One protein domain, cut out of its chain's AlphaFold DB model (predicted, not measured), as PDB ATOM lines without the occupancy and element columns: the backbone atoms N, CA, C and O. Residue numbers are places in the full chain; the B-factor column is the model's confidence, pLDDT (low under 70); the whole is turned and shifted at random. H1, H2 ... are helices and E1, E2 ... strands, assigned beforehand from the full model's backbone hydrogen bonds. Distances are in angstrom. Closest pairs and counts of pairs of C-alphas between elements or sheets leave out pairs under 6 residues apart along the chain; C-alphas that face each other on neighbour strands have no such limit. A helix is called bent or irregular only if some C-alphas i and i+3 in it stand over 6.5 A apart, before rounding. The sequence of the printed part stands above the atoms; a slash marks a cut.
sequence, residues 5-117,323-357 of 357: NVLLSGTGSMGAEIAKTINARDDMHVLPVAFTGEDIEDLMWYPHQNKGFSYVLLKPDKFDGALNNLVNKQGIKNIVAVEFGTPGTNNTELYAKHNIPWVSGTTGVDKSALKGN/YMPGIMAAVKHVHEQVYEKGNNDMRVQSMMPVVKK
ATOM      1  N   ASN A   5     117.571 155.236 125.613       97.44
ATOM      2  CA  ASN A   5     117.927 154.184 124.669       97.44
ATOM      3  C   ASN A   5     119.442 154.191 124.452       97.44
ATOM      4  O   ASN A   5     120.011 155.191 124.030       97.44
ATOM      5  N   VAL A   6     120.116 153.079 124.718       97.38
ATOM      6  CA  VAL A   6     121.572 152.984 124.634       97.38
ATOM      7  C   VAL A   6     121.975 152.177 123.407       97.38
ATOM      8  O   VAL A   6     121.679 150.985 123.302       97.38
ATOM      9  N   LEU A   7     122.686 152.827 122.487       96.88
ATOM     10  CA  LEU A   7     123.353 152.162 121.371       96.88
ATOM     11  C   LEU A   7     124.750 151.730 121.817       96.88
ATOM     12  O   LEU A   7     125.589 152.576 122.113       96.88
ATOM     13  N   LEU A   8     125.020 150.428 121.840       94.62
ATOM     14  CA  LEU A   8     126.350 149.924 122.178       94.62
ATOM     15  C   LEU A   8     127.241 149.843 120.943       94.62
ATOM     16  O   LEU A   8     126.807 149.418 119.874       94.62
ATOM     17  N   SER A   9     128.508 150.190 121.120       92.75
ATOM     18  CA  SER A   9     129.556 149.998 120.128       92.75
ATOM     19  C   SER A   9     130.774 149.372 120.793       92.75
ATOM     20  O   SER A   9     131.354 149.936 121.724       92.75
ATOM     21  N   GLY A  10     131.129 148.173 120.334       84.19
ATOM     22  CA  GLY A  10     132.129 147.312 120.960       84.19
ATOM     23  C   GLY A  10     131.510 146.096 121.654       84.19
ATOM     24  O   GLY A  10     130.598 146.200 122.471       84.19
ATOM     25  N   THR A  11     132.038 144.918 121.330       77.44
ATOM     26  CA  THR A  11     131.479 143.601 121.700       77.44
ATOM     27  C   THR A  11     132.385 142.803 122.637       77.44
ATOM     28  O   THR A  11     132.094 141.662 122.993       77.44
ATOM     29  N   GLY A  12     133.500 143.404 123.061       80.12
ATOM     30  CA  GLY A  12     134.402 142.813 124.042       80.12
ATOM     31  C   GLY A  12     133.806 142.790 125.453       80.12
ATOM     32  O   GLY A  12     132.699 143.261 125.711       80.12
ATOM     33  N   SER A  13     134.590 142.307 126.417       82.69
ATOM     34  CA  SER A  13     134.154 142.169 127.814       82.69
ATOM     35  C   SER A  13     133.666 143.473 128.466       82.69
ATOM     36  O   SER A  13     132.897 143.418 129.417       82.69
ATOM     37  N   MET A  14     134.112 144.643 127.989       86.31
ATOM     38  CA  MET A  14     133.587 145.929 128.468       86.31
ATOM     39  C   MET A  14     132.162 146.177 127.976       86.31
ATOM     40  O   MET A  14     131.294 146.469 128.790       86.31
ATOM     41  N   GLY A  15     131.897 145.971 126.682       88.50
ATOM     42  CA  GLY A  15     130.537 146.014 126.142       88.50
ATOM     43  C   GLY A  15     129.602 145.047 126.876       88.50
ATOM     44  O   GLY A  15     128.462 145.402 127.158       88.50
ATOM     45  N   ALA A  16     130.101 143.863 127.268       86.94
ATOM     46  CA  ALA A  16     129.329 142.867 128.031       86.94
ATOM     47  C   ALA A  16     128.909 143.375 129.401       86.94
ATOM     48  O   ALA A  16     127.733 143.271 129.758       86.94
ATOM     49  N   GLU A  17     129.844 143.957 130.149       88.19
ATOM     50  CA  GLU A  17     129.531 144.487 131.473       88.19
ATOM     51  C   GLU A  17     128.599 145.703 131.390       88.19
ATOM     52  O   GLU A  17     127.689 145.824 132.208       88.19
ATOM     53  N   ILE A  18     128.755 146.556 130.368       91.69
ATOM     54  CA  ILE A  18     127.859 147.698 130.130       91.69
ATOM     55  C   ILE A  18     126.444 147.207 129.815       91.69
ATOM     56  O   ILE A  18     125.492 147.645 130.460       91.69
ATOM     57  N   ALA A  19     126.296 146.273 128.870       91.12
ATOM     58  CA  ALA A  19     124.998 145.725 128.490       91.12
ATOM     59  C   ALA A  19     124.284 145.080 129.684       91.12
ATOM     60  O   ALA A  19     123.114 145.358 129.943       91.12
ATOM     61  N   LYS A  20     125.013 144.264 130.453       88.50
ATOM     62  CA  LYS A  20     124.528 143.635 131.685       88.50
ATOM     63  C   LYS A  20     124.101 144.673 132.723       88.50
ATOM     64  O   LYS A  20     123.044 144.517 133.327       88.50
ATOM     65  N   THR A  21     124.906 145.718 132.922       90.56
ATOM     66  CA  THR A  21     124.603 146.797 133.872       90.56
ATOM     67  C   THR A  21     123.333 147.531 133.471       90.56
ATOM     68  O   THR A  21     122.487 147.750 134.326       90.56
ATOM     69  N   ILE A  22     123.174 147.879 132.191       91.88
ATOM     70  CA  ILE A  22     121.979 148.571 131.690       91.88
ATOM     71  C   ILE A  22     120.743 147.680 131.803       91.88
ATOM     72  O   ILE A  22     119.706 148.141 132.257       91.88
ATOM     73  N   ASN A  23     120.850 146.396 131.458       88.81
ATOM     74  CA  ASN A  23     119.723 145.462 131.513       88.81
ATOM     75  C   ASN A  23     119.201 145.211 132.942       88.81
ATOM     76  O   ASN A  23     118.100 144.698 133.114       88.81
ATOM     77  N   ALA A  24     119.978 145.552 133.971       89.00
ATOM     78  CA  ALA A  24     119.540 145.507 135.363       89.00
ATOM     79  C   ALA A  24     118.792 146.783 135.811       89.00
ATOM     80  O   ALA A  24     118.543 146.947 137.005       89.00
ATOM     81  N   ARG A  25     118.489 147.708 134.891       89.00
ATOM     82  CA  ARG A  25     117.902 149.021 135.182       89.00
ATOM     83  C   ARG A  25     116.581 149.216 134.450       89.00
ATOM     84  O   ARG A  25     116.417 148.772 133.319       89.00
ATOM     85  N   ASP A  26     115.699 149.990 135.071       90.31
ATOM     86  CA  ASP A  26     114.414 150.381 134.479       90.31
ATOM     87  C   ASP A  26     114.487 151.726 133.730       90.31
ATOM     88  O   ASP A  26     113.601 152.052 132.946       90.31
ATOM     89  N   ASP A  27     115.532 152.529 133.973       94.06
ATOM     90  CA  ASP A  27     115.698 153.878 133.409       94.06
ATOM     91  C   ASP A  27     116.519 153.914 132.107       94.06
ATOM     92  O   ASP A  27     116.678 154.976 131.501       94.06
ATOM     93  N   MET A  28     117.047 152.769 131.671       95.12
ATOM     94  CA  MET A  28     117.878 152.640 130.476       95.12
ATOM     95  C   MET A  28     117.627 151.303 129.776       95.12
ATOM     96  O   MET A  28     117.465 150.276 130.432       95.12
ATOM     97  N   HIS A  29     117.682 151.290 128.445       93.12
ATOM     98  CA  HIS A  29     117.521 150.076 127.646       93.12
ATOM     99  C   HIS A  29     118.572 149.998 126.551       93.12
ATOM    100  O   HIS A  29     118.784 150.958 125.817       93.12
ATOM    101  N   VAL A  30     119.210 148.841 126.398       92.94
ATOM    102  CA  VAL A  30     120.087 148.595 125.251       92.94
ATOM    103  C   VAL A  30     119.222 148.353 124.011       92.94
ATOM    104  O   VAL A  30     118.286 147.554 124.043       92.94
ATOM    105  N   LEU A  31     119.539 149.042 122.915       93.88
ATOM    106  CA  LEU A  31     118.861 148.853 121.634       93.88
ATOM    107  C   LEU A  31     119.084 147.428 121.087       93.88
ATOM    108  O   LEU A  31     120.127 146.825 121.339       93.88
ATOM    109  N   PRO A  32     118.164 146.885 120.264       90.31
ATOM    110  CA  PRO A  32     118.282 145.527 119.713       90.31
ATOM    111  C   PRO A  32     119.402 145.377 118.664       90.31
ATOM    112  O   PRO A  32     119.515 144.335 118.014       90.31
ATOM    113  N   VAL A  33     120.222 146.412 118.480       92.69
ATOM    114  CA  VAL A  33     121.374 146.450 117.582       92.69
ATOM    115  C   VAL A  33     122.569 147.085 118.292       92.69
ATOM    116  O   VAL A  33     122.405 147.993 119.107       92.69
ATOM    117  N   ALA A  34     123.771 146.639 117.940       93.38
ATOM    118  CA  ALA A  34     125.031 147.213 118.395       93.38
ATOM    119  C   ALA A  34     126.059 147.236 117.262       93.38
ATOM    120  O   ALA A  34     125.954 146.489 116.289       93.38
ATOM    121  N   PHE A  35     127.067 148.088 117.389       94.06
ATOM    122  CA  PHE A  35     128.133 148.246 116.407       94.06
ATOM    123  C   PHE A  35     129.332 147.358 116.747       94.06
ATOM    124  O   PHE A  35     129.743 147.257 117.905       94.06
ATOM    125  N   THR A  36     129.889 146.701 115.728       91.44
ATOM    126  CA  THR A  36     131.060 145.827 115.858       91.44
ATOM    127  C   THR A  36     132.097 146.082 114.762       91.44
ATOM    128  O   THR A  36     131.822 146.753 113.771       91.44
ATOM    129  N   GLY A  37     133.305 145.547 114.941       87.88
ATOM    130  CA  GLY A  37     134.376 145.626 113.946       87.88
ATOM    131  C   GLY A  37     134.182 144.673 112.761       87.88
ATOM    132  O   GLY A  37     133.457 143.675 112.846       87.88
ATOM    133  N   GLU A  38     134.884 144.958 111.663       87.88
ATOM    134  CA  GLU A  38     134.858 144.149 110.435       87.88
ATOM    135  C   GLU A  38     135.297 142.697 110.681       87.88
ATOM    136  O   GLU A  38     134.721 141.774 110.115       87.88
ATOM    137  N   ASP A  39     136.207 142.483 111.630       86.00
ATOM    138  CA  ASP A  39     136.798 141.169 111.912       86.00
ATOM    139  C   ASP A  39     135.939 140.267 112.824       86.00
ATOM    140  O   ASP A  39     136.292 139.121 113.082       86.00
ATOM    141  N   ILE A  40     134.811 140.761 113.353       84.38
ATOM    142  CA  ILE A  40     133.958 139.995 114.285       84.38
ATOM    143  C   ILE A  40     132.935 139.141 113.530       84.38
ATOM    144  O   ILE A  40     131.943 139.668 113.041       84.38
ATOM    145  N   GLU A  41     133.141 137.833 113.429       82.62
ATOM    146  CA  GLU A  41     132.260 136.952 112.638       82.62
ATOM    147  C   GLU A  41     130.833 136.827 113.201       82.62
ATOM    148  O   GLU A  41     129.877 136.671 112.439       82.62
ATOM    149  N   ASP A  42     130.671 136.945 114.521       80.44
ATOM    150  CA  ASP A  42     129.366 136.862 115.171       80.44
ATOM    151  C   ASP A  42     128.445 138.017 114.746       80.44
ATOM    152  O   ASP A  42     128.786 139.197 114.861       80.44
ATOM    153  N   LEU A  43     127.231 137.675 114.308       81.31
ATOM    154  CA  LEU A  43     126.180 138.639 113.941       81.31
ATOM    155  C   LEU A  43     125.114 138.809 115.031       81.31
ATOM    156  O   LEU A  43     124.263 139.694 114.950       81.31
ATOM    157  N   MET A  44     125.152 137.973 116.063       81.44
ATOM    158  CA  MET A  44     124.322 138.086 117.258       81.44
ATOM    159  C   MET A  44     125.204 137.905 118.476       81.44
ATOM    160  O   MET A  44     126.096 137.060 118.476       81.44
ATOM    161  N   TRP A  45     124.917 138.661 119.527       79.25
ATOM    162  CA  TRP A  45     125.726 138.618 120.731       79.25
ATOM    163  C   TRP A  45     124.881 138.548 121.995       79.25
ATOM    164  O   TRP A  45     123.832 139.188 122.109       79.25
ATOM    165  N   TYR A  46     125.373 137.750 122.941       75.31
ATOM    166  CA  TYR A  46     124.739 137.457 124.219       75.31
ATOM    167  C   TYR A  46     125.709 137.846 125.346       75.31
ATOM    168  O   TYR A  46     126.730 137.172 125.523       75.31
ATOM    169  N   PRO A  47     125.430 138.916 126.114       64.12
ATOM    170  CA  PRO A  47     126.254 139.311 127.251       64.12
ATOM    171  C   PRO A  47     126.106 138.275 128.375       64.12
ATOM    172  O   PRO A  47     125.228 138.383 129.226       64.12
ATOM    173  N   HIS A  48     126.979 137.262 128.374       56.00
ATOM    174  CA  HIS A  48     126.953 136.083 129.253       56.00
ATOM    175  C   HIS A  48     125.744 135.147 129.057       56.00
ATOM    176  O   HIS A  48     124.670 135.542 128.629       56.00
ATOM    177  N   GLN A  49     125.926 133.864 129.394       54.81
ATOM    178  CA  GLN A  49     124.972 132.751 129.216       54.81
ATOM    179  C   GLN A  49     123.643 132.866 130.009       54.81
ATOM    180  O   GLN A  49     122.978 131.859 130.257       54.81
ATOM    181  N   ASN A  50     123.220 134.067 130.407       48.78
ATOM    182  CA  ASN A  50     121.895 134.313 130.961       48.78
ATOM    183  C   ASN A  50     120.902 134.500 129.809       48.78
ATOM    184  O   ASN A  50     120.875 135.517 129.120       48.78
ATOM    185  N   LYS A  51     120.098 133.459 129.585       49.66
ATOM    186  CA  LYS A  51     119.059 133.380 128.554       49.66
ATOM    187  C   LYS A  51     118.021 134.494 128.760       49.66
ATOM    188  O   LYS A  51     117.154 134.351 129.615       49.66
ATOM    189  N   GLY A  52     118.089 135.585 127.995       62.03
ATOM    190  CA  GLY A  52     117.016 136.588 128.010       62.03
ATOM    191  C   GLY A  52     117.251 137.877 127.226       62.03
ATOM    192  O   GLY A  52     116.274 138.491 126.812       62.03
ATOM    193  N   PHE A  53     118.504 138.278 126.982       73.69
ATOM    194  CA  PHE A  53     118.809 139.523 126.270       73.69
ATOM    195  C   PHE A  53     119.864 139.301 125.180       73.69
ATOM    196  O   PHE A  53     120.922 138.726 125.439       73.69
ATOM    197  N   SER A  54     119.564 139.742 123.958       82.56
ATOM    198  CA  SER A  54     120.447 139.636 122.795       82.56
ATOM    199  C   SER A  54     120.255 140.823 121.871       82.56
ATOM    200  O   SER A  54     119.140 141.328 121.738       82.56
ATOM    201  N   TYR A  55     121.312 141.193 121.161       86.94
ATOM    202  CA  TYR A  55     121.245 142.199 120.111       86.94
ATOM    203  C   TYR A  55     122.029 141.765 118.878       86.94
ATOM    204  O   TYR A  55     122.944 140.938 118.940       86.94
ATOM    205  N   VAL A  56     121.638 142.331 117.740       91.19
ATOM    206  CA  VAL A  56     122.276 142.078 116.451       91.19
ATOM    207  C   VAL A  56     123.527 142.938 116.334       91.19
ATOM    208  O   VAL A  56     123.482 144.153 116.537       91.19
ATOM    209  N   LEU A  57     124.644 142.308 115.989       92.31
ATOM    210  CA  LEU A  57     125.890 142.994 115.694       92.31
ATOM    211  C   LEU A  57     125.881 143.461 114.245       92.31
ATOM    212  O   LEU A  57     125.752 142.670 113.311       92.31
ATOM    213  N   LEU A  58     126.014 144.766 114.067       93.94
ATOM    214  CA  LEU A  58     126.093 145.396 112.765       93.94
ATOM    215  C   LEU A  58     127.547 145.611 112.381       93.94
ATOM    216  O   LEU A  58     128.390 145.900 113.231       93.94
ATOM    217  N   LYS A  59     127.820 145.491 111.087       93.25
ATOM    218  CA  LYS A  59     129.113 145.810 110.487       93.25
ATOM    219  C   LYS A  59     129.189 147.291 110.105       93.25
ATOM    220  O   LYS A  59     128.131 147.900 109.903       93.25
ATOM    221  N   PRO A  60     130.401 147.872 109.995       93.38
ATOM    222  CA  PRO A  60     130.599 149.282 109.666       93.38
ATOM    223  C   PRO A  60     129.806 149.773 108.451       93.38
ATOM    224  O   PRO A  60     129.219 150.855 108.493       93.38
ATOM    225  N   ASP A  61     129.695 148.956 107.400       94.50
ATOM    226  CA  ASP A  61     128.932 149.281 106.188       94.50
ATOM    227  C   ASP A  61     127.417 149.459 106.437       94.50
ATOM    228  O   ASP A  61     126.715 150.063 105.623       94.50
ATOM    229  N   LYS A  62     126.895 148.958 107.566       95.88
ATOM    230  CA  LYS A  62     125.482 149.065 107.959       95.88
ATOM    231  C   LYS A  62     125.191 150.180 108.957       95.88
ATOM    232  O   LYS A  62     124.014 150.493 109.144       95.88
ATOM    233  N   PHE A  63     126.200 150.783 109.590       95.56
ATOM    234  CA  PHE A  63     125.985 151.705 110.712       95.56
ATOM    235  C   PHE A  63     125.102 152.898 110.341       95.56
ATOM    236  O   PHE A  63     124.091 153.148 110.994       95.56
ATOM    237  N   ASP A  64     125.434 153.600 109.257       97.00
ATOM    238  CA  ASP A  64     124.714 154.802 108.820       97.00
ATOM    239  C   ASP A  64     123.246 154.514 108.477       97.00
ATOM    240  O   ASP A  64     122.333 155.221 108.911       97.00
ATOM    241  N   GLY A  65     123.008 153.418 107.753       97.00
ATOM    242  CA  GLY A  65     121.662 152.960 107.425       97.00
ATOM    243  C   GLY A  65     120.856 152.574 108.666       97.00
ATOM    244  O   GLY A  65     119.660 152.868 108.730       97.00
ATOM    245  N   ALA A  66     121.504 151.960 109.660       95.88
ATOM    246  CA  ALA A  66     120.873 151.582 110.917       95.88
ATOM    247  C   ALA A  66     120.486 152.800 111.759       95.88
ATOM    248  O   ALA A  66     119.343 152.865 112.208       95.88
ATOM    249  N   LEU A  67     121.369 153.793 111.909       96.56
ATOM    250  CA  LEU A  67     121.041 155.030 112.630       96.56
ATOM    251  C   LEU A  67     119.905 155.790 111.951       96.56
ATOM    252  O   LEU A  67     118.934 156.155 112.611       96.56
ATOM    253  N   ASN A  68     119.961 155.936 110.623       95.81
ATOM    254  CA  ASN A  68     118.878 156.555 109.862       95.81
ATOM    255  C   ASN A  68     117.546 155.815 110.068       95.81
ATOM    256  O   ASN A  68     116.488 156.431 110.175       95.81
ATOM    257  N   ASN A  69     117.580 154.482 110.128       95.81
ATOM    258  CA  ASN A  69     116.390 153.686 110.385       95.81
ATOM    259  C   ASN A  69     115.857 153.882 111.815       95.81
ATOM    260  O   ASN A  69     114.662 154.120 111.970       95.81
ATOM    261  N   LEU A  70     116.713 153.823 112.837       94.94
ATOM    262  CA  LEU A  70     116.318 154.020 114.238       94.94
ATOM    263  C   LEU A  70     115.711 155.413 114.458       94.94
ATOM    264  O   LEU A  70     114.612 155.530 114.999       94.94
ATOM    265  N   VAL A  71     116.394 156.458 113.987       94.12
ATOM    266  CA  VAL A  71     116.006 157.854 114.225       94.12
ATOM    267  C   VAL A  71     114.847 158.274 113.321       94.12
ATOM    268  O   VAL A  71     113.806 158.699 113.815       94.12
ATOM    269  N   ASN A  72     114.982 158.134 111.999       93.44
ATOM    270  CA  ASN A  72     114.045 158.754 111.055       93.44
ATOM    271  C   ASN A  72     112.879 157.843 110.658       93.44
ATOM    272  O   ASN A  72     111.789 158.340 110.388       93.44
ATOM    273  N   LYS A  73     113.086 156.520 110.593       92.56
ATOM    274  CA  LYS A  73     112.023 155.580 110.182       92.56
ATOM    275  C   LYS A  73     111.226 155.043 111.363       92.56
ATOM    276  O   LYS A  73     110.007 154.951 111.275       92.56
ATOM    277  N   GLN A  74     111.908 154.670 112.443       93.19
ATOM    278  CA  GLN A  74     111.281 154.128 113.650       93.19
ATOM    279  C   GLN A  74     110.934 155.215 114.673       93.19
ATOM    280  O   GLN A  74     110.123 154.965 115.559       93.19
ATOM    281  N   GLY A  75     111.504 156.419 114.546       93.56
ATOM    282  CA  GLY A  75     111.197 157.541 115.431       93.56
ATOM    283  C   GLY A  75     111.703 157.352 116.862       93.56
ATOM    284  O   GLY A  75     111.133 157.943 117.780       93.56
ATOM    285  N   ILE A  76     112.732 156.520 117.071       94.06
ATOM    286  CA  ILE A  76     113.303 156.284 118.400       94.06
ATOM    287  C   ILE A  76     114.000 157.560 118.878       94.06
ATOM    288  O   ILE A  76     114.824 158.141 118.171       94.06
ATOM    289  N   LYS A  77     113.668 157.983 120.098       93.38
ATOM    290  CA  LYS A  77     114.208 159.180 120.758       93.38
ATOM    291  C   LYS A  77     115.150 158.806 121.901       93.38
ATOM    292  O   LYS A  77     115.281 157.631 122.241       93.38
ATOM    293  N   ASN A  78     115.781 159.814 122.504       95.31
ATOM    294  CA  ASN A  78     116.614 159.678 123.705       95.31
ATOM    295  C   ASN A  78     117.740 158.645 123.531       95.31
ATOM    296  O   ASN A  78     118.021 157.866 124.442       95.31
ATOM    297  N   ILE A  79     118.341 158.593 122.336       97.81
ATOM    298  CA  ILE A  79     119.409 157.641 122.027       97.81
ATOM    299  C   ILE A  79     120.738 158.211 122.519       97.81
ATOM    300  O   ILE A  79     121.122 159.297 122.109       97.81
ATOM    301  N   VAL A  80     121.479 157.471 123.336       98.31
ATOM    302  CA  VAL A  80     122.868 157.785 123.688       98.31
ATOM    303  C   VAL A  80     123.758 156.636 123.228       98.31
ATOM    304  O   VAL A  80     123.522 155.480 123.580       98.31
ATOM    305  N   ALA A  81     124.788 156.931 122.436       97.88
ATOM    306  CA  ALA A  81     125.761 155.920 122.031       97.88
ATOM    307  C   ALA A  81     126.839 155.722 123.108       97.88
ATOM    308  O   ALA A  81     127.363 156.688 123.657       97.88
ATOM    309  N   VAL A  82     127.198 154.472 123.400       97.25
ATOM    310  CA  VAL A  82     128.271 154.113 124.336       97.25
ATOM    311  C   VAL A  82     129.353 153.345 123.583       97.25
ATOM    312  O   VAL A  82     129.141 152.224 123.121       97.25
ATOM    313  N   GLU A  83     130.520 153.973 123.463       93.75
ATOM    314  CA  GLU A  83     131.615 153.572 122.580       93.75
ATOM    315  C   GLU A  83     132.801 152.993 123.373       93.75
ATOM    316  O   GLU A  83     133.559 153.712 124.034       93.75
ATOM    317  N   PHE A  84     132.990 151.679 123.252       89.69
ATOM    318  CA  PHE A  84     134.123 150.915 123.785       89.69
ATOM    319  C   PHE A  84     134.669 149.957 122.720       89.69
ATOM    320  O   PHE A  84     134.659 148.732 122.880       89.69
ATOM    321  N   GLY A  85     135.123 150.542 121.614       82.19
ATOM    322  CA  GLY A  85     135.684 149.826 120.475       82.19
ATOM    323  C   GLY A  85     137.146 149.415 120.661       82.19
ATOM    324  O   GLY A  85     137.728 149.468 121.748       82.19
ATOM    325  N   THR A  86     137.764 149.011 119.554       80.62
ATOM    326  CA  THR A  86     139.202 148.730 119.476       80.62
ATOM    327  C   THR A  86     139.999 150.035 119.614       80.62
ATOM    328  O   THR A  86     139.523 151.081 119.158       80.62
ATOM    329  N   PRO A  87     141.208 150.029 120.214       74.25
ATOM    330  CA  PRO A  87     141.986 151.251 120.358       74.25
ATOM    331  C   PRO A  87     142.173 152.015 119.039       74.25
ATOM    332  O   PRO A  87     142.479 151.414 118.013       74.25
ATOM    333  N   GLY A  88     141.977 153.334 119.076       69.75
ATOM    334  CA  GLY A  88     142.079 154.218 117.907       69.75
ATOM    335  C   GLY A  88     140.842 154.271 117.004       69.75
ATOM    336  O   GLY A  88     140.758 155.156 116.156       69.75
ATOM    337  N   THR A  89     139.855 153.395 117.203       80.19
ATOM    338  CA  THR A  89     138.575 153.471 116.481       80.19
ATOM    339  C   THR A  89     137.609 154.416 117.191       80.19
ATOM    340  O   THR A  89     137.567 154.452 118.421       80.19
ATOM    341  N   ASN A  90     136.862 155.216 116.429       85.19
ATOM    342  CA  ASN A  90     135.752 155.992 116.970       85.19
ATOM    343  C   ASN A  90     134.684 156.270 115.898       85.19
ATOM    344  O   ASN A  90     135.017 156.552 114.750       85.19
ATOM    345  N   ASN A  91     133.414 156.251 116.295       94.00
ATOM    346  CA  ASN A  91     132.258 156.522 115.436       94.00
ATOM    347  C   ASN A  91     131.674 157.935 115.639       94.00
ATOM    348  O   ASN A  91     130.529 158.199 115.278       94.00
ATOM    349  N   THR A  92     132.427 158.863 116.240       94.94
ATOM    350  CA  THR A  92     131.862 160.146 116.705       94.94
ATOM    351  C   THR A  92     131.385 161.058 115.579       94.94
ATOM    352  O   THR A  92     130.390 161.762 115.743       94.94
ATOM    353  N   GLU A  93     132.028 161.010 114.410       95.19
ATOM    354  CA  GLU A  93     131.558 161.704 113.206       95.19
ATOM    355  C   GLU A  93     130.196 161.171 112.745       95.19
ATOM    356  O   GLU A  93     129.289 161.945 112.431       95.19
ATOM    357  N   LEU A  94     130.021 159.849 112.778       95.94
ATOM    358  CA  LEU A  94     128.758 159.212 112.438       95.94
ATOM    359  C   LEU A  94     127.661 159.587 113.446       95.94
ATOM    360  O   LEU A  94     126.549 159.924 113.044       95.94
ATOM    361  N   TYR A  95     127.964 159.577 114.745       96.69
ATOM    362  CA  TYR A  95     127.012 160.002 115.774       96.69
ATOM    363  C   TYR A  95     126.601 161.469 115.598       96.69
ATOM    364  O   TYR A  95     125.410 161.780 115.628       96.69
ATOM    365  N   ALA A  96     127.562 162.354 115.308       95.69
ATOM    366  CA  ALA A  96     127.301 163.763 115.032       95.69
ATOM    367  C   ALA A  96     126.389 163.961 113.810       95.69
ATOM    368  O   ALA A  96     125.455 164.756 113.876       95.69
ATOM    369  N   LYS A  97     126.593 163.195 112.728       95.81
ATOM    370  CA  LYS A  97     125.736 163.226 111.529       95.81
ATOM    371  C   LYS A  97     124.261 162.946 111.846       95.81
ATOM    372  O   LYS A  97     123.385 163.523 111.208       95.81
ATOM    373  N   HIS A  98     123.986 162.074 112.818       95.75
ATOM    374  CA  HIS A  98     122.627 161.688 113.223       95.75
ATOM    375  C   HIS A  98     122.113 162.423 114.465       95.75
ATOM    376  O   HIS A  98     121.044 162.083 114.964       95.75
ATOM    377  N   ASN A  99     122.842 163.428 114.966       94.56
ATOM    378  CA  ASN A  99     122.536 164.129 116.220       94.56
ATOM    379  C   ASN A  99     122.359 163.177 117.419       94.56
ATOM    380  O   ASN A  99     121.539 163.417 118.306       94.56
ATOM    381  N   ILE A 100     123.125 162.085 117.437       97.19
ATOM    382  CA  ILE A 100     123.155 161.139 118.550       97.19
ATOM    383  C   ILE A 100     124.308 161.547 119.461       97.19
ATOM    384  O   ILE A 100     125.460 161.568 119.019       97.19
ATOM    385  N   PRO A 101     124.038 161.900 120.719       97.75
ATOM    386  CA  PRO A 101     125.098 162.198 121.647       97.75
ATOM    387  C   PRO A 101     125.712 160.905 122.204       97.75
ATOM    388  O   PRO A 101     125.115 159.827 122.126       97.75
ATOM    389  N   TRP A 102     126.933 160.983 122.732       97.94
ATOM    390  CA  TRP A 102     127.713 159.777 123.018       97.94
ATOM    391  C   TRP A 102     128.592 159.855 124.269       97.94
ATOM    392  O   TRP A 102     128.939 160.923 124.766       97.94
ATOM    393  N   VAL A 103     128.985 158.686 124.767       97.75
ATOM    394  CA  VAL A 103     129.971 158.490 125.834       97.75
ATOM    395  C   VAL A 103     131.026 157.517 125.322       97.75
ATOM    396  O   VAL A 103     130.678 156.459 124.806       97.75
ATOM    397  N   SER A 104     132.311 157.845 125.451       95.00
ATOM    398  CA  SER A 104     133.387 156.965 124.980       95.00
ATOM    399  C   SER A 104     134.530 156.868 125.972       95.00
ATOM    400  O   SER A 104     135.095 157.883 126.378       95.00
ATOM    401  N   GLY A 105     134.888 155.628 126.313       89.19
ATOM    402  CA  GLY A 105     136.104 155.290 127.053       89.19
ATOM    403  C   GLY A 105     137.178 154.631 126.188       89.19
ATOM    404  O   GLY A 105     138.110 154.016 126.710       89.19
ATOM    405  N   THR A 106     137.031 154.689 124.861       87.69
ATOM    406  CA  THR A 106     137.927 153.993 123.929       87.69
ATOM    407  C   THR A 106     139.325 154.613 123.960       87.69
ATOM    408  O   THR A 106     139.514 155.797 123.701       87.69
ATOM    409  N   THR A 107     140.338 153.807 124.278       84.00
ATOM    410  CA  THR A 107     141.729 154.277 124.364       84.00
ATOM    411  C   THR A 107     142.344 154.529 122.984       84.00
ATOM    412  O   THR A 107     141.953 153.899 122.008       84.00
ATOM    413  N   GLY A 108     143.373 155.375 122.896       80.19
ATOM    414  CA  GLY A 108     144.146 155.576 121.659       80.19
ATOM    415  C   GLY A 108     143.460 156.436 120.594       80.19
ATOM    416  O   GLY A 108     143.986 156.556 119.494       80.19
ATOM    417  N   VAL A 109     142.308 157.035 120.905       83.94
ATOM    418  CA  VAL A 109     141.601 157.950 120.002       83.94
ATOM    419  C   VAL A 109     142.269 159.326 120.002       83.94
ATOM    420  O   VAL A 109     142.595 159.869 121.064       83.94
ATOM    421  N   ASP A 110     142.440 159.909 118.813       88.69
ATOM    422  CA  ASP A 110     142.834 161.308 118.655       88.69
ATOM    423  C   ASP A 110     141.696 162.225 119.120       88.69
ATOM    424  O   ASP A 110     140.630 162.298 118.507       88.69
ATOM    425  N   LYS A 111     141.937 162.958 120.212       88.31
ATOM    426  CA  LYS A 111     140.949 163.870 120.800       88.31
ATOM    427  C   LYS A 111     140.509 164.968 119.832       88.31
ATOM    428  O   LYS A 111     139.377 165.429 119.934       88.31
ATOM    429  N   SER A 112     141.379 165.389 118.912       90.12
ATOM    430  CA  SER A 112     141.063 166.437 117.934       90.12
ATOM    431  C   SER A 112     140.085 165.964 116.850       90.12
ATOM    432  O   SER A 112     139.367 166.773 116.251       90.12
ATOM    433  N   ALA A 113     140.004 164.646 116.648       90.06
ATOM    434  CA  ALA A 113     139.098 164.013 115.703       90.06
ATOM    435  C   ALA A 113     137.683 163.801 116.270       90.06
ATOM    436  O   ALA A 113     136.761 163.572 115.491       90.06
ATOM    437  N   LEU A 114     137.483 163.913 117.590       94.38
ATOM    438  CA  LEU A 114     136.181 163.707 118.233       94.38
ATOM    439  C   LEU A 114     135.168 164.789 117.815       94.38
ATOM    440  O   LEU A 114     135.473 165.985 117.854       94.38
ATOM    441  N   LYS A 115     133.950 164.379 117.438       95.12
ATOM    442  CA  LYS A 115     132.867 165.272 116.973       95.12
ATOM    443  C   LYS A 115     131.571 165.096 117.765       95.12
ATOM    444  O   LYS A 115     131.343 164.066 118.387       95.12
ATOM    445  N   GLY A 116     130.690 166.093 117.682       94.94
ATOM    446  CA  GLY A 116     129.346 166.049 118.266       94.94
ATOM    447  C   GLY A 116     129.302 166.321 119.771       94.94
ATOM    448  O   GLY A 116     130.260 166.822 120.363       94.94
ATOM    449  N   ASN A 117     128.156 166.007 120.373       96.50
ATOM    450  CA  ASN A 117     127.922 166.147 121.806       96.50
ATOM    451  C   ASN A 117     128.297 164.847 122.502       96.50
ATOM    452  O   ASN A 117     127.697 163.807 122.235       96.50
ATOM    453  N   TYR A 323     134.117 150.944 136.545       85.88
ATOM    454  CA  TYR A 323     133.841 151.835 135.417       85.88
ATOM    455  C   TYR A 323     132.340 152.073 135.230       85.88
ATOM    456  O   TYR A 323     131.948 153.091 134.664       85.88
ATOM    457  N   MET A 324     131.493 151.149 135.696       89.62
ATOM    458  CA  MET A 324     130.060 151.175 135.409       89.62
ATOM    459  C   MET A 324     129.368 152.419 135.979       89.62
ATOM    460  O   MET A 324     128.684 153.086 135.202       89.62
ATOM    461  N   PRO A 325     129.568 152.818 137.256       87.50
ATOM    462  CA  PRO A 325     128.976 154.049 137.779       87.50
ATOM    463  C   PRO A 325     129.319 155.283 136.940       87.50
ATOM    464  O   PRO A 325     128.428 156.065 136.620       87.50
ATOM    465  N   GLY A 326     130.579 155.425 136.513       89.38
ATOM    466  CA  GLY A 326     131.006 156.568 135.706       89.38
ATOM    467  C   GLY A 326     130.415 156.573 134.302       89.38
ATOM    468  O   GLY A 326     129.944 157.612 133.852       89.38
ATOM    469  N   ILE A 327     130.348 155.415 133.637       94.00
ATOM    470  CA  ILE A 327     129.697 155.303 132.321       94.00
ATOM    471  C   ILE A 327     128.209 155.650 132.441       94.00
ATOM    472  O   ILE A 327     127.704 156.431 131.639       94.00
ATOM    473  N   MET A 328     127.506 155.126 133.451       94.19
ATOM    474  CA  MET A 328     126.081 155.418 133.648       94.19
ATOM    475  C   MET A 328     125.845 156.899 133.968       94.19
ATOM    476  O   MET A 328     124.931 157.505 133.409       94.19
ATOM    477  N   ALA A 329     126.680 157.499 134.820       92.44
ATOM    478  CA  ALA A 329     126.610 158.924 135.136       92.44
ATOM    479  C   ALA A 329     126.858 159.790 133.893       92.44
ATOM    480  O   ALA A 329     126.131 160.753 133.659       92.44
ATOM    481  N   ALA A 330     127.822 159.416 133.046       95.81
ATOM    482  CA  ALA A 330     128.089 160.110 131.791       95.81
ATOM    483  C   ALA A 330     126.915 159.990 130.810       95.81
ATOM    484  O   ALA A 330     126.526 160.989 130.209       95.81
ATOM    485  N   VAL A 331     126.300 158.807 130.690       97.12
ATOM    486  CA  VAL A 331     125.115 158.598 129.838       97.12
ATOM    487  C   VAL A 331     123.970 159.505 130.287       97.12
ATOM    488  O   VAL A 331     123.402 160.219 129.462       97.12
ATOM    489  N   LYS A 332     123.677 159.541 131.595       95.31
ATOM    490  CA  LYS A 332     122.658 160.439 132.161       95.31
ATOM    491  C   LYS A 332     123.002 161.902 131.941       95.31
ATOM    492  O   LYS A 332     122.162 162.662 131.480       95.31
ATOM    493  N   HIS A 333     124.249 162.289 132.205       94.69
ATOM    494  CA  HIS A 333     124.701 163.660 132.020       94.69
ATOM    495  C   HIS A 333     124.469 164.133 130.585       94.69
ATOM    496  O   HIS A 333     123.903 165.202 130.374       94.69
ATOM    497  N   VAL A 334     124.901 163.339 129.609       96.19
ATOM    498  CA  VAL A 334     124.778 163.668 128.192       96.19
ATOM    499  C   VAL A 334     123.308 163.704 127.762       96.19
ATOM    500  O   VAL A 334     122.905 164.637 127.067       96.19
ATOM    501  N   HIS A 335     122.496 162.747 128.226       96.38
ATOM    502  CA  HIS A 335     121.051 162.738 127.998       96.38
ATOM    503  C   HIS A 335     120.379 164.014 128.524       96.38
ATOM    504  O   HIS A 335     119.702 164.708 127.770       96.38
ATOM    505  N   GLU A 336     120.614 164.364 129.790       95.00
ATOM    506  CA  GLU A 336     120.051 165.561 130.420       95.00
ATOM    507  C   GLU A 336     120.440 166.839 129.671       95.00
ATOM    508  O   GLU A 336     119.615 167.723 129.459       95.00
ATOM    509  N   GLN A 337     121.706 166.967 129.264       94.94
ATOM    510  CA  GLN A 337     122.161 168.157 128.547       94.94
ATOM    511  C   GLN A 337     121.477 168.276 127.186       94.94
ATOM    512  O   GLN A 337     120.920 169.325 126.873       94.94
ATOM    513  N   VAL A 338     121.493 167.214 126.385       95.44
ATOM    514  CA  VAL A 338     121.041 167.283 124.992       95.44
ATOM    515  C   VAL A 338     119.520 167.211 124.887       95.44
ATOM    516  O   VAL A 338     118.915 168.054 124.231       95.44
ATOM    517  N   TYR A 339     118.890 166.242 125.549       94.88
ATOM    518  CA  TYR A 339     117.466 165.961 125.368       94.88
ATOM    519  C   TYR A 339     116.565 166.727 126.336       94.88
ATOM    520  O   TYR A 339     115.500 167.184 125.927       94.88
ATOM    521  N   GLU A 340     116.977 166.920 127.591       93.31
ATOM    522  CA  GLU A 340     116.127 167.602 128.581       93.31
ATOM    523  C   GLU A 340     116.339 169.116 128.586       93.31
ATOM    524  O   GLU A 340     115.380 169.882 128.656       93.31
ATOM    525  N   LYS A 341     117.596 169.563 128.485       93.75
ATOM    526  CA  LYS A 341     117.954 170.990 128.479       93.75
ATOM    527  C   LYS A 341     118.054 171.590 127.077       93.75
ATOM    528  O   LYS A 341     118.189 172.804 126.959       93.75
ATOM    529  N   GLY A 342     118.007 170.769 126.025       91.81
ATOM    530  CA  GLY A 342     118.126 171.230 124.639       91.81
ATOM    531  C   GLY A 342     119.505 171.804 124.290       91.81
ATOM    532  O   GLY A 342     119.619 172.606 123.362       91.81
ATOM    533  N   ASN A 343     120.553 171.437 125.034       90.38
ATOM    534  CA  ASN A 343     121.919 171.902 124.808       90.38
ATOM    535  C   ASN A 343     122.560 171.154 123.630       90.38
ATOM    536  O   ASN A 343     123.393 170.261 123.800       90.38
ATOM    537  N   ASN A 344     122.169 171.543 122.419       83.19
ATOM    538  CA  ASN A 344     122.685 170.958 121.182       83.19
ATOM    539  C   ASN A 344     124.145 171.348 120.879       83.19
ATOM    540  O   ASN A 344     124.739 170.756 119.983       83.19
ATOM    541  N   ASP A 345     124.731 172.264 121.656       84.38
ATOM    542  CA  ASP A 345     126.106 172.758 121.509       84.38
ATOM    543  C   ASP A 345     127.010 172.364 122.692       84.38
ATOM    544  O   ASP A 345     128.036 173.003 122.941       84.38
ATOM    545  N   MET A 346     126.662 171.300 123.427       88.50
ATOM    546  CA  MET A 346     127.432 170.807 124.579       88.50
ATOM    547  C   MET A 346     128.912 170.549 124.239       88.50
ATOM    548  O   MET A 346     129.775 170.728 125.107       88.50
ATOM    549  N   ARG A 347     129.191 170.170 122.977       89.81
ATOM    550  CA  ARG A 347     130.502 169.743 122.460       89.81
ATOM    551  C   ARG A 347     131.061 168.558 123.257       89.81
ATOM    552  O   ARG A 347     130.395 167.981 124.116       89.81
ATOM    553  N   VAL A 348     132.277 168.143 122.919       94.00
ATOM    554  CA  VAL A 348     132.977 167.068 123.625       94.00
ATOM    555  C   VAL A 348     133.493 167.589 124.965       94.00
ATOM    556  O   VAL A 348     134.221 168.582 125.009       94.00
ATOM    557  N   GLN A 349     133.139 166.905 126.048       94.19
ATOM    558  CA  GLN A 349     133.545 167.224 127.416       94.19
ATOM    559  C   GLN A 349     134.373 166.085 128.019       94.19
ATOM    560  O   GLN A 349     134.289 164.939 127.578       94.19
ATOM    561  N   SER A 350     135.184 166.395 129.034       91.44
ATOM    562  CA  SER A 350     135.793 165.360 129.879       91.44
ATOM    563  C   SER A 350     134.769 164.806 130.872       91.44
ATOM    564  O   SER A 350     133.625 165.255 130.916       91.44
ATOM    565  N   MET A 351     135.179 163.869 131.725       90.25
ATOM    566  CA  MET A 351     134.327 163.398 132.819       90.25
ATOM    567  C   MET A 351     134.093 164.449 133.916       90.25
ATOM    568  O   MET A 351     133.175 164.289 134.710       90.25
ATOM    569  N   MET A 352     134.850 165.550 133.981       87.44
ATOM    570  CA  MET A 352     134.755 166.493 135.110       87.44
ATOM    571  C   MET A 352     133.373 167.125 135.323       87.44
ATOM    572  O   MET A 352     132.934 167.169 136.469       87.44
ATOM    573  N   PRO A 353     132.644 167.582 134.288       88.19
ATOM    574  CA  PRO A 353     131.270 168.057 134.460       88.19
ATOM    575  C   PRO A 353     130.286 166.965 134.904       88.19
ATOM    576  O   PRO A 353     129.201 167.288 135.379       88.19
ATOM    577  N   VAL A 354     130.636 165.687 134.725       87.12
ATOM    578  CA  VAL A 354     129.873 164.541 135.239       87.12
ATOM    579  C   VAL A 354     130.163 164.344 136.722       87.12
ATOM    580  O   VAL A 354     129.234 164.156 137.488       87.12
ATOM    581  N   VAL A 355     131.437 164.423 137.122       80.06
ATOM    582  CA  VAL A 355     131.871 164.163 138.505       80.06
ATOM    583  C   VAL A 355     131.540 165.313 139.473       80.06
ATOM    584  O   VAL A 355     131.449 165.089 140.672       80.06
ATOM    585  N   LYS A 356     131.389 166.542 138.961       77.50
ATOM    586  CA  LYS A 356     131.076 167.753 139.746       77.50
ATOM    587  C   LYS A 356     129.584 167.993 140.006       77.50
ATOM    588  O   LYS A 356     129.260 168.982 140.664       77.50
ATOM    589  N   LYS A 357     128.701 167.210 139.382       67.38
ATOM    590  CA  LYS A 357     127.291 167.210 139.784       67.38
ATOM    591  C   LYS A 357     127.203 166.620 141.185       67.38
ATOM    592  O   LYS A 357     126.349 167.143 141.930       67.38
TER     593      LYS A 357
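What this domain is: This is residues 5 to 117 and 323 to 357 of the 357 residues of an uncharacterized protein of Candidatus Woesearchaeota archaeon (UniProt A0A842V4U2). A strongly twisted sheet of five parallel strands runs through the middle, with H1 over one face and H2 over the opposite face. The long helix H4 packs slantwise over E4, the small H5 sits on H4 away from the sheet, and H3 grazes the sheet at E4 and E5. The printed part has 148 residues, with five named helices and five named strands in the order E1 H1 E2 E3 H2 E4 H3 E5 H4 H5; the sheet's order is E3 E2 E1 E4 E5, and the class is mixed, helices and strands. The whole is compact and rounded, with a radius of gyration of the C-alphas of 14.4 A and spans of 37 by 34 by 31 A.

Where its parts are: The strands are E1, residues 5 to 9, from C-alpha 5 at (117.927, 154.184, 124.669), 13.2 A; E2, residues 28 to 35, 18.0 A, which bends by 81 degrees at residue 32; E3, residues 55 to 58; E4, residues 79 to 83, 12.9 A; and E5, residues 102 to 104. The helices are H1, residues 13 to 23, 15.3 A; H2, residues 60 to 73, 19.6 A, irregular, with C-alphas 61 and 64 7.4 A apart; H3, residues 92 to 97; H4, residues 323 to 340, 24.7 A, with C-alpha 323 at (133.841, 151.835, 135.417); and H5, residues 352 to 355, with C-alpha 355 at (131.871, 164.163, 138.505).

How they stand to each other: In the sheet, N 80 and O 5 of E4 and E1 are 2.8 A apart, within hydrogen-bond range, as are N 6 and O 29 of E1 and E2, 2.7 A; N 56 and O 32 of E3 and E2, 2.9 A; and N 103 and O 81 of E5 and E4, 2.8 A. E1, H1, E2 and E4, H3, E5 are strand-helix-strand units, parallel neighbour strands with a helix between, and E3, H2, E4 is a split one, with E2 and E1 between its strands; the three crossovers are right-handed. H1 lies over E1 at a height over the sheet of 9.4 A. H2, on the opposite face, has a height of 9.2 A and lies over E2 and only just over E1, with 3 C-alphas. H4 lies over E4 at 7.5 A, slantwise at 37 degrees on the local plane; its closest C-alpha pair with E4 is Val 80 and Val 331, 6.6 A. H4 only just touches H5, with 3 pairs of C-alphas within 8 A, the closest being Ala 330 and Val 354, 5.9 A. Every O i to N i+4 pair is within hydrogen-bond range in H1, H3 and H4, and 8 of 10 are in H2; H5 is too short for such a pair.

The domain as a whole: The C-alphas farthest apart are those of Lys 51 and Ser 112, 41.1 A. Residues 118 to 322 are not printed, and C-alphas 117 and 323 are 20.6 A apart across this cut. The links E2 to E3 and H4 to H5 are long. Residues 47 to 52, 88 and 357 have pLDDT under 70.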